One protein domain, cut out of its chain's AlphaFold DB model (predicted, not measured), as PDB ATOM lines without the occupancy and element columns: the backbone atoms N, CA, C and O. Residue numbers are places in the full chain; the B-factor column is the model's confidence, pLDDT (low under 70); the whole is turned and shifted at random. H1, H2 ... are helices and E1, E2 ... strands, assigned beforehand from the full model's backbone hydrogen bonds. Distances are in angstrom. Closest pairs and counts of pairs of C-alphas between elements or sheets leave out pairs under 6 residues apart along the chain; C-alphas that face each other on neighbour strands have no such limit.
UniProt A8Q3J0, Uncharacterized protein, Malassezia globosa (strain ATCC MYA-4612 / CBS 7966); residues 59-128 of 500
ATOM      1  N   GLY A  59      14.220  52.704 -41.222       79.88
ATOM      2  CA  GLY A  59      13.239  51.686 -41.576       79.88
ATOM      3  C   GLY A  59      12.372  52.071 -42.787       79.88
ATOM      4  O   GLY A  59      12.396  53.214 -43.256       79.88
ATOM      5  N   PRO A  60      11.539  51.143 -43.298       77.44
ATOM      6  CA  PRO A  60      10.634  51.403 -44.427       77.44
ATOM      7  C   PRO A  60       9.623  52.539 -44.196       77.44
ATOM      8  O   PRO A  60       9.071  53.074 -45.156       77.44
ATOM      9  N   ASP A  61       9.366  52.901 -42.936       81.31
ATOM     10  CA  ASP A  61       8.504  54.015 -42.528       81.31
ATOM     11  C   ASP A  61       9.199  55.389 -42.606       81.31
ATOM     12  O   ASP A  61       8.573  56.417 -42.338       81.31
ATOM     13  N   GLY A  62      10.480  55.422 -42.993       84.44
ATOM     14  CA  GLY A  62      11.287  56.635 -43.082       84.44
ATOM     15  C   GLY A  62      11.808  57.135 -41.734       84.44
ATOM     16  O   GLY A  62      12.292  58.268 -41.666       84.44
ATOM     17  N   LYS A  63      11.712  56.331 -40.667       84.56
ATOM     18  CA  LYS A  63      12.145  56.697 -39.312       84.56
ATOM     19  C   LYS A  63      13.374  55.908 -38.884       84.56
ATOM     20  O   LYS A  63      13.662  54.841 -39.413       84.56
ATOM     21  N   VAL A  64      14.083  56.440 -37.889       88.00
ATOM     22  CA  VAL A  64      15.194  55.731 -37.244       88.00
ATOM     23  C   VAL A  64      14.672  54.439 -36.619       88.00
ATOM     24  O   VAL A  64      13.664  54.457 -35.899       88.00
ATOM     25  N   ARG A  65      15.376  53.341 -36.884       87.75
ATOM     26  CA  ARG A  65      15.061  52.001 -36.401       87.75
ATOM     27  C   ARG A  65      14.896  51.998 -34.870       87.75
ATOM     28  O   ARG A  65      15.741  52.555 -34.156       87.75
ATOM     29  N   PRO A  66      13.816  51.402 -34.338       89.62
ATOM     30  CA  PRO A  66      13.650  51.190 -32.904       89.62
ATOM     31  C   PRO A  66      14.718  50.265 -32.307       89.62
ATOM     32  O   PRO A  66      15.097  49.272 -32.926       89.62
ATOM     33  N   LEU A  67      15.139  50.530 -31.065       89.12
ATOM     34  CA  LEU A  67      16.046  49.637 -30.326       89.12
ATOM     35  C   LEU A  67      15.488  48.211 -30.217       89.12
ATOM     36  O   LEU A  67      16.235  47.251 -30.366       89.12
ATOM     37  N   GLN A  68      14.182  48.068 -29.981       89.62
ATOM     38  CA  GLN A  68      13.539  46.761 -29.849       89.62
ATOM     39  C   GLN A  68      13.694  45.899 -31.110       89.62
ATOM     40  O   GLN A  68      13.959  44.704 -31.008       89.62
ATOM     41  N   GLU A  69      13.541  46.500 -32.292       88.06
ATOM     42  CA  GLU A  69      13.722  45.806 -33.573       88.06
ATOM     43  C   GLU A  69      15.191  45.445 -33.793       88.06
ATOM     44  O   GLU A  69      15.498  44.331 -34.201       88.06
ATOM     45  N   TRP A  70      16.100  46.360 -33.445       85.25
ATOM     46  CA  TRP A  70      17.543  46.135 -33.512       85.25
ATOM     47  C   TRP A  70      18.006  44.966 -32.627       85.25
ATOM     48  O   TRP A  70      18.817  44.160 -33.067       85.25
ATOM     49  N   LEU A  71      17.451  44.821 -31.418       85.25
ATOM     50  CA  LEU A  71      17.752  43.704 -30.510       85.25
ATOM     51  C   LEU A  71      17.155  42.359 -30.958       85.25
ATOM     52  O   LEU A  71      17.620  41.314 -30.514       85.25
ATOM     53  N   ALA A  72      16.101  42.368 -31.779       83.81
ATOM     54  CA  ALA A  72      15.411  41.151 -32.212       83.81
ATOM     55  C   ALA A  72      16.067  40.471 -33.427       83.81
ATOM     56  O   ALA A  72      15.723  39.334 -33.753       83.81
ATOM     57  N   GLU A  73      16.976  41.154 -34.126       75.56
ATOM     58  CA  GLU A  73      17.651  40.616 -35.304       75.56
ATOM     59  C   GLU A  73      18.877  39.769 -34.923       75.56
ATOM     60  O   GLU A  73      19.845  40.265 -34.357       75.56
ATOM     61  N   GLU A  74      18.891  38.496 -35.330       61.19
ATOM     62  CA  GLU A  74      20.042  37.581 -35.197       61.19
ATOM     63  C   GLU A  74      21.167  37.879 -36.227       61.19
ATOM     64  O   GLU A  74      21.768  36.966 -36.798       61.19
ATOM     65  N   ASN A  75      21.431  39.152 -36.547       55.66
ATOM     66  CA  ASN A  75      22.257  39.530 -37.700       55.66
ATOM     67  C   ASN A  75      23.711  39.880 -37.341       55.66
ATOM     68  O   ASN A  75      24.000  40.862 -36.664       55.66
ATOM     69  N   SER A  76      24.657  39.138 -37.924       52.47
ATOM     70  CA  SER A  76      26.112  39.321 -37.753       52.47
ATOM     71  C   SER A  76      26.689  40.663 -38.243       52.47
ATOM     72  O   SER A  76      27.833  40.986 -37.929       52.47
ATOM     73  N   GLU A  77      25.933  41.459 -39.008       54.03
ATOM     74  CA  GLU A  77      26.368  42.791 -39.463       54.03
ATOM     75  C   GLU A  77      26.278  43.847 -38.345       54.03
ATOM     76  O   GLU A  77      27.084  44.777 -38.315       54.03
ATOM     77  N   LEU A  78      25.378  43.651 -37.371       56.06
ATOM     78  CA  LEU A  78      25.161  44.540 -36.220       56.06
ATOM     79  C   LEU A  78      26.371  44.572 -35.272       56.06
ATOM     80  O   LEU A  78      26.639  45.591 -34.642       56.06
ATOM     81  N   ALA A  79      27.140  43.479 -35.226       54.53
ATOM     82  CA  ALA A  79      28.366  43.363 -34.440       54.53
ATOM     83  C   ALA A  79      29.553  44.155 -35.028       54.53
ATOM     84  O   ALA A  79      30.547  44.365 -34.335       54.53
ATOM     85  N   ASN A  80      29.469  44.597 -36.291       59.44
ATOM     86  CA  ASN A  80      30.577  45.258 -36.993       59.44
ATOM     87  C   ASN A  80      30.450  46.788 -37.063       59.44
ATOM     88  O   ASN A  80      31.405  47.452 -37.470       59.44
ATOM     89  N   ALA A  81      29.304  47.363 -36.686       66.88
ATOM     90  CA  ALA A  81      29.114  48.810 -36.689       66.88
ATOM     91  C   ALA A  81      29.807  49.449 -35.474       66.88
ATOM     92  O   ALA A  81      29.477  49.152 -34.327       66.88
ATOM     93  N   SER A  82      30.758  50.359 -35.710       77.06
ATOM     94  CA  SER A  82      31.427  51.094 -34.625       77.06
ATOM     95  C   SER A  82      30.529  52.140 -33.962       77.06
ATOM     96  O   SER A  82      30.790  52.546 -32.830       77.06
ATOM     97  N   VAL A  83      29.500  52.611 -34.675       84.56
ATOM     98  CA  VAL A  83      28.521  53.591 -34.197       84.56
ATOM     99  C   VAL A  83      27.157  53.251 -34.789       84.56
ATOM    100  O   VAL A  83      27.054  53.006 -35.986       84.56
ATOM    101  N   THR A  84      26.111  53.292 -33.962       85.25
ATOM    102  CA  THR A  84      24.728  53.044 -34.390       85.25
ATOM    103  C   THR A  84      23.802  54.081 -33.770       85.25
ATOM    104  O   THR A  84      23.881  54.359 -32.572       85.25
ATOM    105  N   LEU A  85      22.901  54.649 -34.576       87.62
ATOM    106  CA  LEU A  85      21.862  55.564 -34.110       87.62
ATOM    107  C   LEU A  85      20.515  54.838 -34.072       87.62
ATOM    108  O   LEU A  85      19.992  54.441 -35.110       87.62
ATOM    109  N   LEU A  86      19.956  54.699 -32.870       88.19
ATOM    110  CA  LEU A  86      18.700  53.997 -32.609       88.19
ATOM    111  C   LEU A  86      17.687  54.923 -31.945       88.19
ATOM    112  O   LEU A  86      18.045  55.885 -31.259       88.19
ATOM    113  N   ARG A  87      16.406  54.601 -32.116       88.62
ATOM    114  CA  ARG A  87      15.301  55.294 -31.454       88.62
ATOM    115  C   ARG A  87      14.792  54.476 -30.273       88.62
ATOM    116  O   ARG A  87      14.396  53.326 -30.447       88.62
ATOM    117  N   ALA A  88      14.753  55.084 -29.090       89.25
ATOM    118  CA  ALA A  88      14.137  54.492 -27.908       89.25
ATOM    119  C   ALA A  88      13.802  55.535 -26.837       89.25
ATOM    120  O   ALA A  88      14.392  56.615 -26.784       89.25
ATOM    121  N   ASP A  89      12.904  55.155 -25.930       89.88
ATOM    122  CA  ASP A  89      12.498  55.954 -24.782       89.88
ATOM    123  C   ASP A  89      13.049  55.346 -23.497       89.88
ATOM    124  O   ASP A  89      12.474  54.406 -22.952       89.88
ATOM    125  N   VAL A  90      14.156  55.888 -22.991       92.31
ATOM    126  CA  VAL A  90      14.749  55.413 -21.735       92.31
ATOM    127  C   VAL A  90      13.835  55.784 -20.564       92.31
ATOM    128  O   VAL A  90      13.540  56.957 -20.327       92.31
ATOM    129  N   SER A  91      13.381  54.768 -19.837       93.00
ATOM    130  CA  SER A  91      12.458  54.877 -18.705       93.00
ATOM    131  C   SER A  91      13.154  54.768 -17.349       93.00
ATOM    132  O   SER A  91      12.654  55.329 -16.376       93.00
ATOM    133  N   ASP A  92      14.305  54.094 -17.290       96.00
ATOM    134  CA  ASP A  92      15.150  53.990 -16.101       96.00
ATOM    135  C   ASP A  92      16.607  53.722 -16.496       96.00
ATOM    136  O   ASP A  92      16.881  53.074 -17.511       96.00
ATOM    137  N   ILE A  93      17.534  54.220 -15.680       96.31
ATOM    138  CA  ILE A  93      18.951  53.872 -15.726       96.31
ATOM    139  C   ILE A  93      19.401  53.414 -14.342       96.31
ATOM    140  O   ILE A  93      19.145  54.080 -13.330       96.31
ATOM    141  N   ASP A  94      20.123  52.299 -14.307       95.81
ATOM    142  CA  ASP A  94      20.789  51.817 -13.107       95.81
ATOM    143  C   ASP A  94      22.275  51.542 -13.356       95.81
ATOM    144  O   ASP A  94      22.678  51.336 -14.494       95.81
ATOM    145  N   TYR A  95      23.092  51.557 -12.302       95.50
ATOM    146  CA  TYR A  95      24.521  51.244 -12.362       95.50
ATOM    147  C   TYR A  95      24.917  50.189 -11.327       95.50
ATOM    148  O   TYR A  95      24.592  50.321 -10.138       95.50
ATOM    149  N   GLY A  96      25.660  49.171 -11.754       92.88
ATOM    150  CA  GLY A  96      26.189  48.126 -10.881       92.88
ATOM    151  C   GLY A  96      26.696  46.910 -11.649       92.88
ATOM    152  O   GLY A  96      26.895  46.971 -12.860       92.88
ATOM    153  N   LEU A  97      26.894  45.812 -10.918       92.50
ATOM    154  CA  LEU A  97      27.225  44.511 -11.497       92.50
ATOM    155  C   LEU A  97      25.998  43.903 -12.178       92.50
ATOM    156  O   LEU A  97      24.902  43.910 -11.608       92.50
ATOM    157  N   MET A  98      26.196  43.352 -13.369       89.62
ATOM    158  CA  MET A  98      25.161  42.688 -14.150       89.62
ATOM    159  C   MET A  98      25.713  41.493 -14.920       89.62
ATOM    160  O   MET A  98      26.905  41.398 -15.196       89.62
ATOM    161  N   HIS A  99      24.803  40.596 -15.290       87.75
ATOM    162  CA  HIS A  99      25.058  39.590 -16.307       87.75
ATOM    163  C   HIS A  99      24.617  40.170 -17.649       87.75
ATOM    164  O   HIS A  99      23.441  40.516 -17.791       87.75
ATOM    165  N   CYS A 100      25.526  40.286 -18.612       87.19
ATOM    166  CA  CYS A 100      25.195  40.785 -19.941       87.19
ATOM    167  C   CYS A 100      25.692  39.845 -21.036       87.19
ATOM    168  O   CYS A 100      26.785  39.288 -20.959       87.19
ATOM    169  N   GLU A 101      24.871  39.698 -22.067       86.19
ATOM    170  CA  GLU A 101      25.283  39.122 -23.339       86.19
ATOM    171  C   GLU A 101      25.913  40.232 -24.186       86.19
ATOM    172  O   GLU A 101      25.309  41.280 -24.427       86.19
ATOM    173  N   CYS A 102      27.166  40.027 -24.570       83.00
ATOM    174  CA  CYS A 102      27.922  40.905 -25.443       83.00
ATOM    175  C   CYS A 102      27.456  40.748 -26.896       83.00
ATOM    176  O   CYS A 102      26.884  39.732 -27.280       83.00
ATOM    177  N   LEU A 103      27.774  41.730 -27.744       76.50
ATOM    178  CA  LEU A 103      27.411  41.698 -29.171       76.50
ATOM    179  C   LEU A 103      28.045  40.533 -29.948       76.50
ATOM    180  O   LEU A 103      27.557  40.171 -31.014       76.50
ATOM    181  N   ASP A 104      29.124  39.945 -29.431       77.88
ATOM    182  CA  ASP A 104      29.765  38.752 -29.994       77.88
ATOM    183  C   ASP A 104      29.148  37.428 -29.490       77.88
ATOM    184  O   ASP A 104      29.656  36.351 -29.806       77.88
ATOM    185  N   GLY A 105      28.062  37.498 -28.707       78.12
ATOM    186  CA  GLY A 105      27.383  36.358 -28.089       78.12
ATOM    187  C   GLY A 105      28.097  35.797 -26.855       78.12
ATOM    188  O   GLY A 105      27.647  34.803 -26.280       78.12
ATOM    189  N   SER A 106      29.220  36.392 -26.432       83.44
ATOM    190  CA  SER A 106      29.845  36.036 -25.156       83.44
ATOM    191  C   SER A 106      28.999  36.535 -23.983       83.44
ATOM    192  O   SER A 106      28.291  37.532 -24.084       83.44
ATOM    193  N   ILE A 107      29.055  35.834 -22.851       85.44
ATOM    194  CA  ILE A 107      28.360  36.246 -21.629       85.44
ATOM    195  C   ILE A 107      29.402  36.760 -20.646       85.44
ATOM    196  O   ILE A 107      30.281  36.007 -20.221       85.44
ATOM    197  N   ASP A 108      29.276  38.025 -20.258       85.25
ATOM    198  CA  ASP A 108      30.005  38.581 -19.128       85.25
ATOM    199  C   ASP A 108      29.140  38.449 -17.873       85.25
ATOM    200  O   ASP A 108      28.045  39.009 -17.766       85.25
ATOM    201  N   HIS A 109      29.613  37.637 -16.928       84.94
ATOM    202  CA  HIS A 109      28.885  37.361 -15.700       84.94
ATOM    203  C   HIS A 109      29.101  38.415 -14.608       84.94
ATOM    204  O   HIS A 109      28.352  38.405 -13.632       84.94
ATOM    205  N   GLU A 110      30.102  39.283 -14.741       84.81
ATOM    206  CA  GLU A 110      30.486  40.259 -13.717       84.81
ATOM    207  C   GLU A 110      30.712  41.651 -14.323       84.81
ATOM    208  O   GLU A 110      31.484  42.452 -13.791       84.81
ATOM    209  N   ALA A 111      30.012  41.963 -15.416       84.56
ATOM    210  CA  ALA A 111      30.101  43.262 -16.061       84.56
ATOM    211  C   ALA A 111      29.662  44.366 -15.094       84.56
ATOM    212  O   ALA A 111      28.537  44.367 -14.588       84.56
ATOM    213  N   GLU A 112      30.533  45.341 -14.856       90.19
ATOM    214  CA  GLU A 112      30.172  46.568 -14.155       90.19
ATOM    215  C   GLU A 112      29.804  47.647 -15.179       90.19
ATOM    216  O   GLU A 112      30.617  48.024 -16.026       90.19
ATOM    217  N   GLY A 113      28.581  48.169 -15.109       93.69
ATOM    218  CA  GLY A 113      28.136  49.178 -16.063       93.69
ATOM    219  C   GLY A 113      26.742  49.716 -15.788       93.69
ATOM    220  O   GLY A 113      26.177  49.535 -14.708       93.69
ATOM    221  N   PHE A 114      26.187  50.395 -16.787       96.56
ATOM    222  CA  PHE A 114      24.817  50.879 -16.787       96.56
ATOM    223  C   PHE A 114      23.870  49.878 -17.425       96.56
ATOM    224  O   PHE A 114      24.133  49.412 -18.527       96.56
ATOM    225  N   ALA A 115      22.743  49.625 -16.770       95.56
ATOM    226  CA  ALA A 115      21.594  48.957 -17.356       95.56
ATOM    227  C   ALA A 115      20.546  50.020 -17.698       95.56
ATOM    228  O   ALA A 115      20.047  50.721 -16.814       95.56
ATOM    229  N   LEU A 116      20.232  50.164 -18.983       96.00
ATOM    230  CA  LEU A 116      19.206  51.076 -19.474       96.00
ATOM    231  C   LEU A 116      17.950  50.265 -19.776       96.00
ATOM    232  O   LEU A 116      18.014  49.259 -20.479       96.00
ATOM    233  N   THR A 117      16.811  50.717 -19.256       95.56
ATOM    234  CA  THR A 117      15.499  50.107 -19.507       95.56
ATOM    235  C   THR A 117      14.628  51.077 -20.281       95.56
ATOM    236  O   THR A 117      14.436  52.219 -19.852       95.56
ATOM    237  N   THR A 118      14.057  50.639 -21.394       94.00
ATOM    238  CA  THR A 118      13.183  51.464 -22.236       94.00
ATOM    239  C   THR A 118      11.705  51.208 -21.948       94.00
ATOM    240  O   THR A 118      11.329  50.209 -21.338       94.00
ATOM    241  N   THR A 119      10.837  52.133 -22.361       91.38
ATOM    242  CA  THR A 119       9.381  52.024 -22.140       91.38
ATOM    243  C   THR A 119       8.738  50.845 -22.873       91.38
ATOM    244  O   THR A 119       7.697  50.364 -22.428       91.38
ATOM    245  N   ASP A 120       9.352  50.367 -23.959       89.25
ATOM    246  CA  ASP A 120       8.944  49.170 -24.709       89.25
ATOM    247  C   ASP A 120       9.433  47.848 -24.075       89.25
ATOM    248  O   ASP A 120       9.105  46.771 -24.569       89.25
ATOM    249  N   GLY A 121      10.166  47.921 -22.955       91.50
ATOM    250  CA  GLY A 121      10.694  46.767 -22.227       91.50
ATOM    251  C   GLY A 121      12.054  46.266 -22.719       91.50
ATOM    252  O   GLY A 121      12.539  45.261 -22.204       91.50
ATOM    253  N   SER A 122      12.678  46.940 -23.686       92.06
ATOM    254  CA  SER A 122      14.040  46.618 -24.115       92.06
ATOM    255  C   SER A 122      15.072  46.977 -23.041       92.06
ATOM    256  O   SER A 122      14.909  47.923 -22.262       92.06
ATOM    257  N   HIS A 123      16.171  46.225 -23.029       91.81
ATOM    258  CA  HIS A 123      17.289  46.429 -22.116       91.81
ATOM    259  C   HIS A 123      18.600  46.491 -22.894       91.81
ATOM    260  O   HIS A 123      18.843  45.659 -23.765       91.81
ATOM    261  N   ILE A 124      19.452  47.459 -22.561       92.38
ATOM    262  CA  ILE A 124      20.809  47.550 -23.105       92.38
ATOM    263  C   ILE A 124      21.796  47.893 -21.993       92.38
ATOM    264  O   ILE A 124      21.497  48.694 -21.102       92.38
ATOM    265  N   ALA A 125      22.970  47.269 -22.047       92.62
ATOM    266  CA  ALA A 125      24.075  47.561 -21.151       92.62
ATOM    267  C   ALA A 125      25.036  48.573 -21.792       92.62
ATOM    268  O   ALA A 125      25.274  48.539 -22.998       92.62
ATOM    269  N   ALA A 126      25.609  49.466 -20.990       93.38
ATOM    270  CA  ALA A 126      26.608  50.422 -21.453       93.38
ATOM    271  C   ALA A 126      27.693  50.647 -20.399       93.38
ATOM    272  O   ALA A 126      27.397  50.879 -19.230       93.38
ATOM    273  N   LYS A 127      28.963  50.655 -20.811       92.31
ATOM    274  CA  LYS A 127      30.088  50.974 -19.916       92.31
ATOM    275  C   LYS A 127      30.139  52.465 -19.559       92.31
ATOM    276  O   LYS A 127      30.425  52.825 -18.420       92.31
ATOM    277  N   TYR A 128      29.811  53.329 -20.519       95.69
ATOM    278  CA  TYR A 128      29.722  54.781 -20.347       95.69
ATOM    279  C   TYR A 128      28.393  55.287 -20.886       95.69
ATOM    280  O   TYR A 128      27.895  54.779 -21.890       95.69
TER     281      TYR A 128
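AT A GLANCE: This is residues 59 to 128 of the 500 residues of an uncharacterized protein of Malassezia globosa (strain ATCC MYA-4612 / CBS 7966) (UniProt A8Q3J0). A long two-stranded hairpin, E1 and E2, folds over sharply partway along, and a short third strand, E3, runs beside residues 113 to 117 of E2, making a small, twisted sheet. The short helix H1 only grazes this sheet; residues 59 to 66 lead in to H1, and residues 73 to 89 make a long link from H1 to E1. The printed part has 70 residues, with one named helix and three named strands in the order H1 E1 E2 E3; the sheet's order is E1 - E2 - E3, all antiparallel. It is mostly strand by its named elements, though under half of the residues are in them. The whole is only just compact, close to loose, with a radius of gyration of the C-alphas of 12.8 A, and spans 38 by 27 by 18 A.

HOW THE PARTS SIT: H1, residues 67 to 72, is on the sheet but only grazes it, with its residues 67 to 71. It and E3, residues 123 to 126, are near each other, with 6 pairs of C-alphas within 10 A. Every O i to N i+4 pair of H1 is within hydrogen-bond range. E1, residues 90 to 101, bends by 110 degrees at residue 97, and E2, residues 107 to 118, bends by 108 degrees at residue 110. E1 and E2 are antiparallel at 168 degrees and form a hairpin; N 94 and O 115 are 3.0 A apart and N 98 and O 111 2.8 A, both within hydrogen-bond range. E2 and E3 form a second hairpin, antiparallel at 118 degrees, with N 114 and O 126 at 2.8 A and N 116 and O 124 at 2.9 A, both within hydrogen-bond range. E1, E2 and E3 make a meander, each strand the antiparallel neighbour of the one before; E1 and E3 are its edge strands. The closest C-alphas of E1 and E3 are those of Cys 100 and Ala 125, 7.0 A apart.

IN THESE COORDINATES: H1 begins at C-alpha 67, (16.046, 49.637, -30.326), and measures 8.7 A from first to last C-alpha. E1 begins at C-alpha 90, (14.749, 55.413, -21.735), and measures 19.5 A. E2 measures 21.5 A. E3 measures 10.2 A and ends at C-alpha 126, (26.608, 50.422, -21.453).

THE WHOLE: The two C-alphas farthest apart are those of Asp 61 and Glu 110, at 38.8 A. The printed part has no cut. The link from H1 to E1 is long, 17 residues; those from E1 to E2 and from E2 to E3 are tight. The mean pLDDT of the printed part is 84.8, and residues 74 to 81 are under 70.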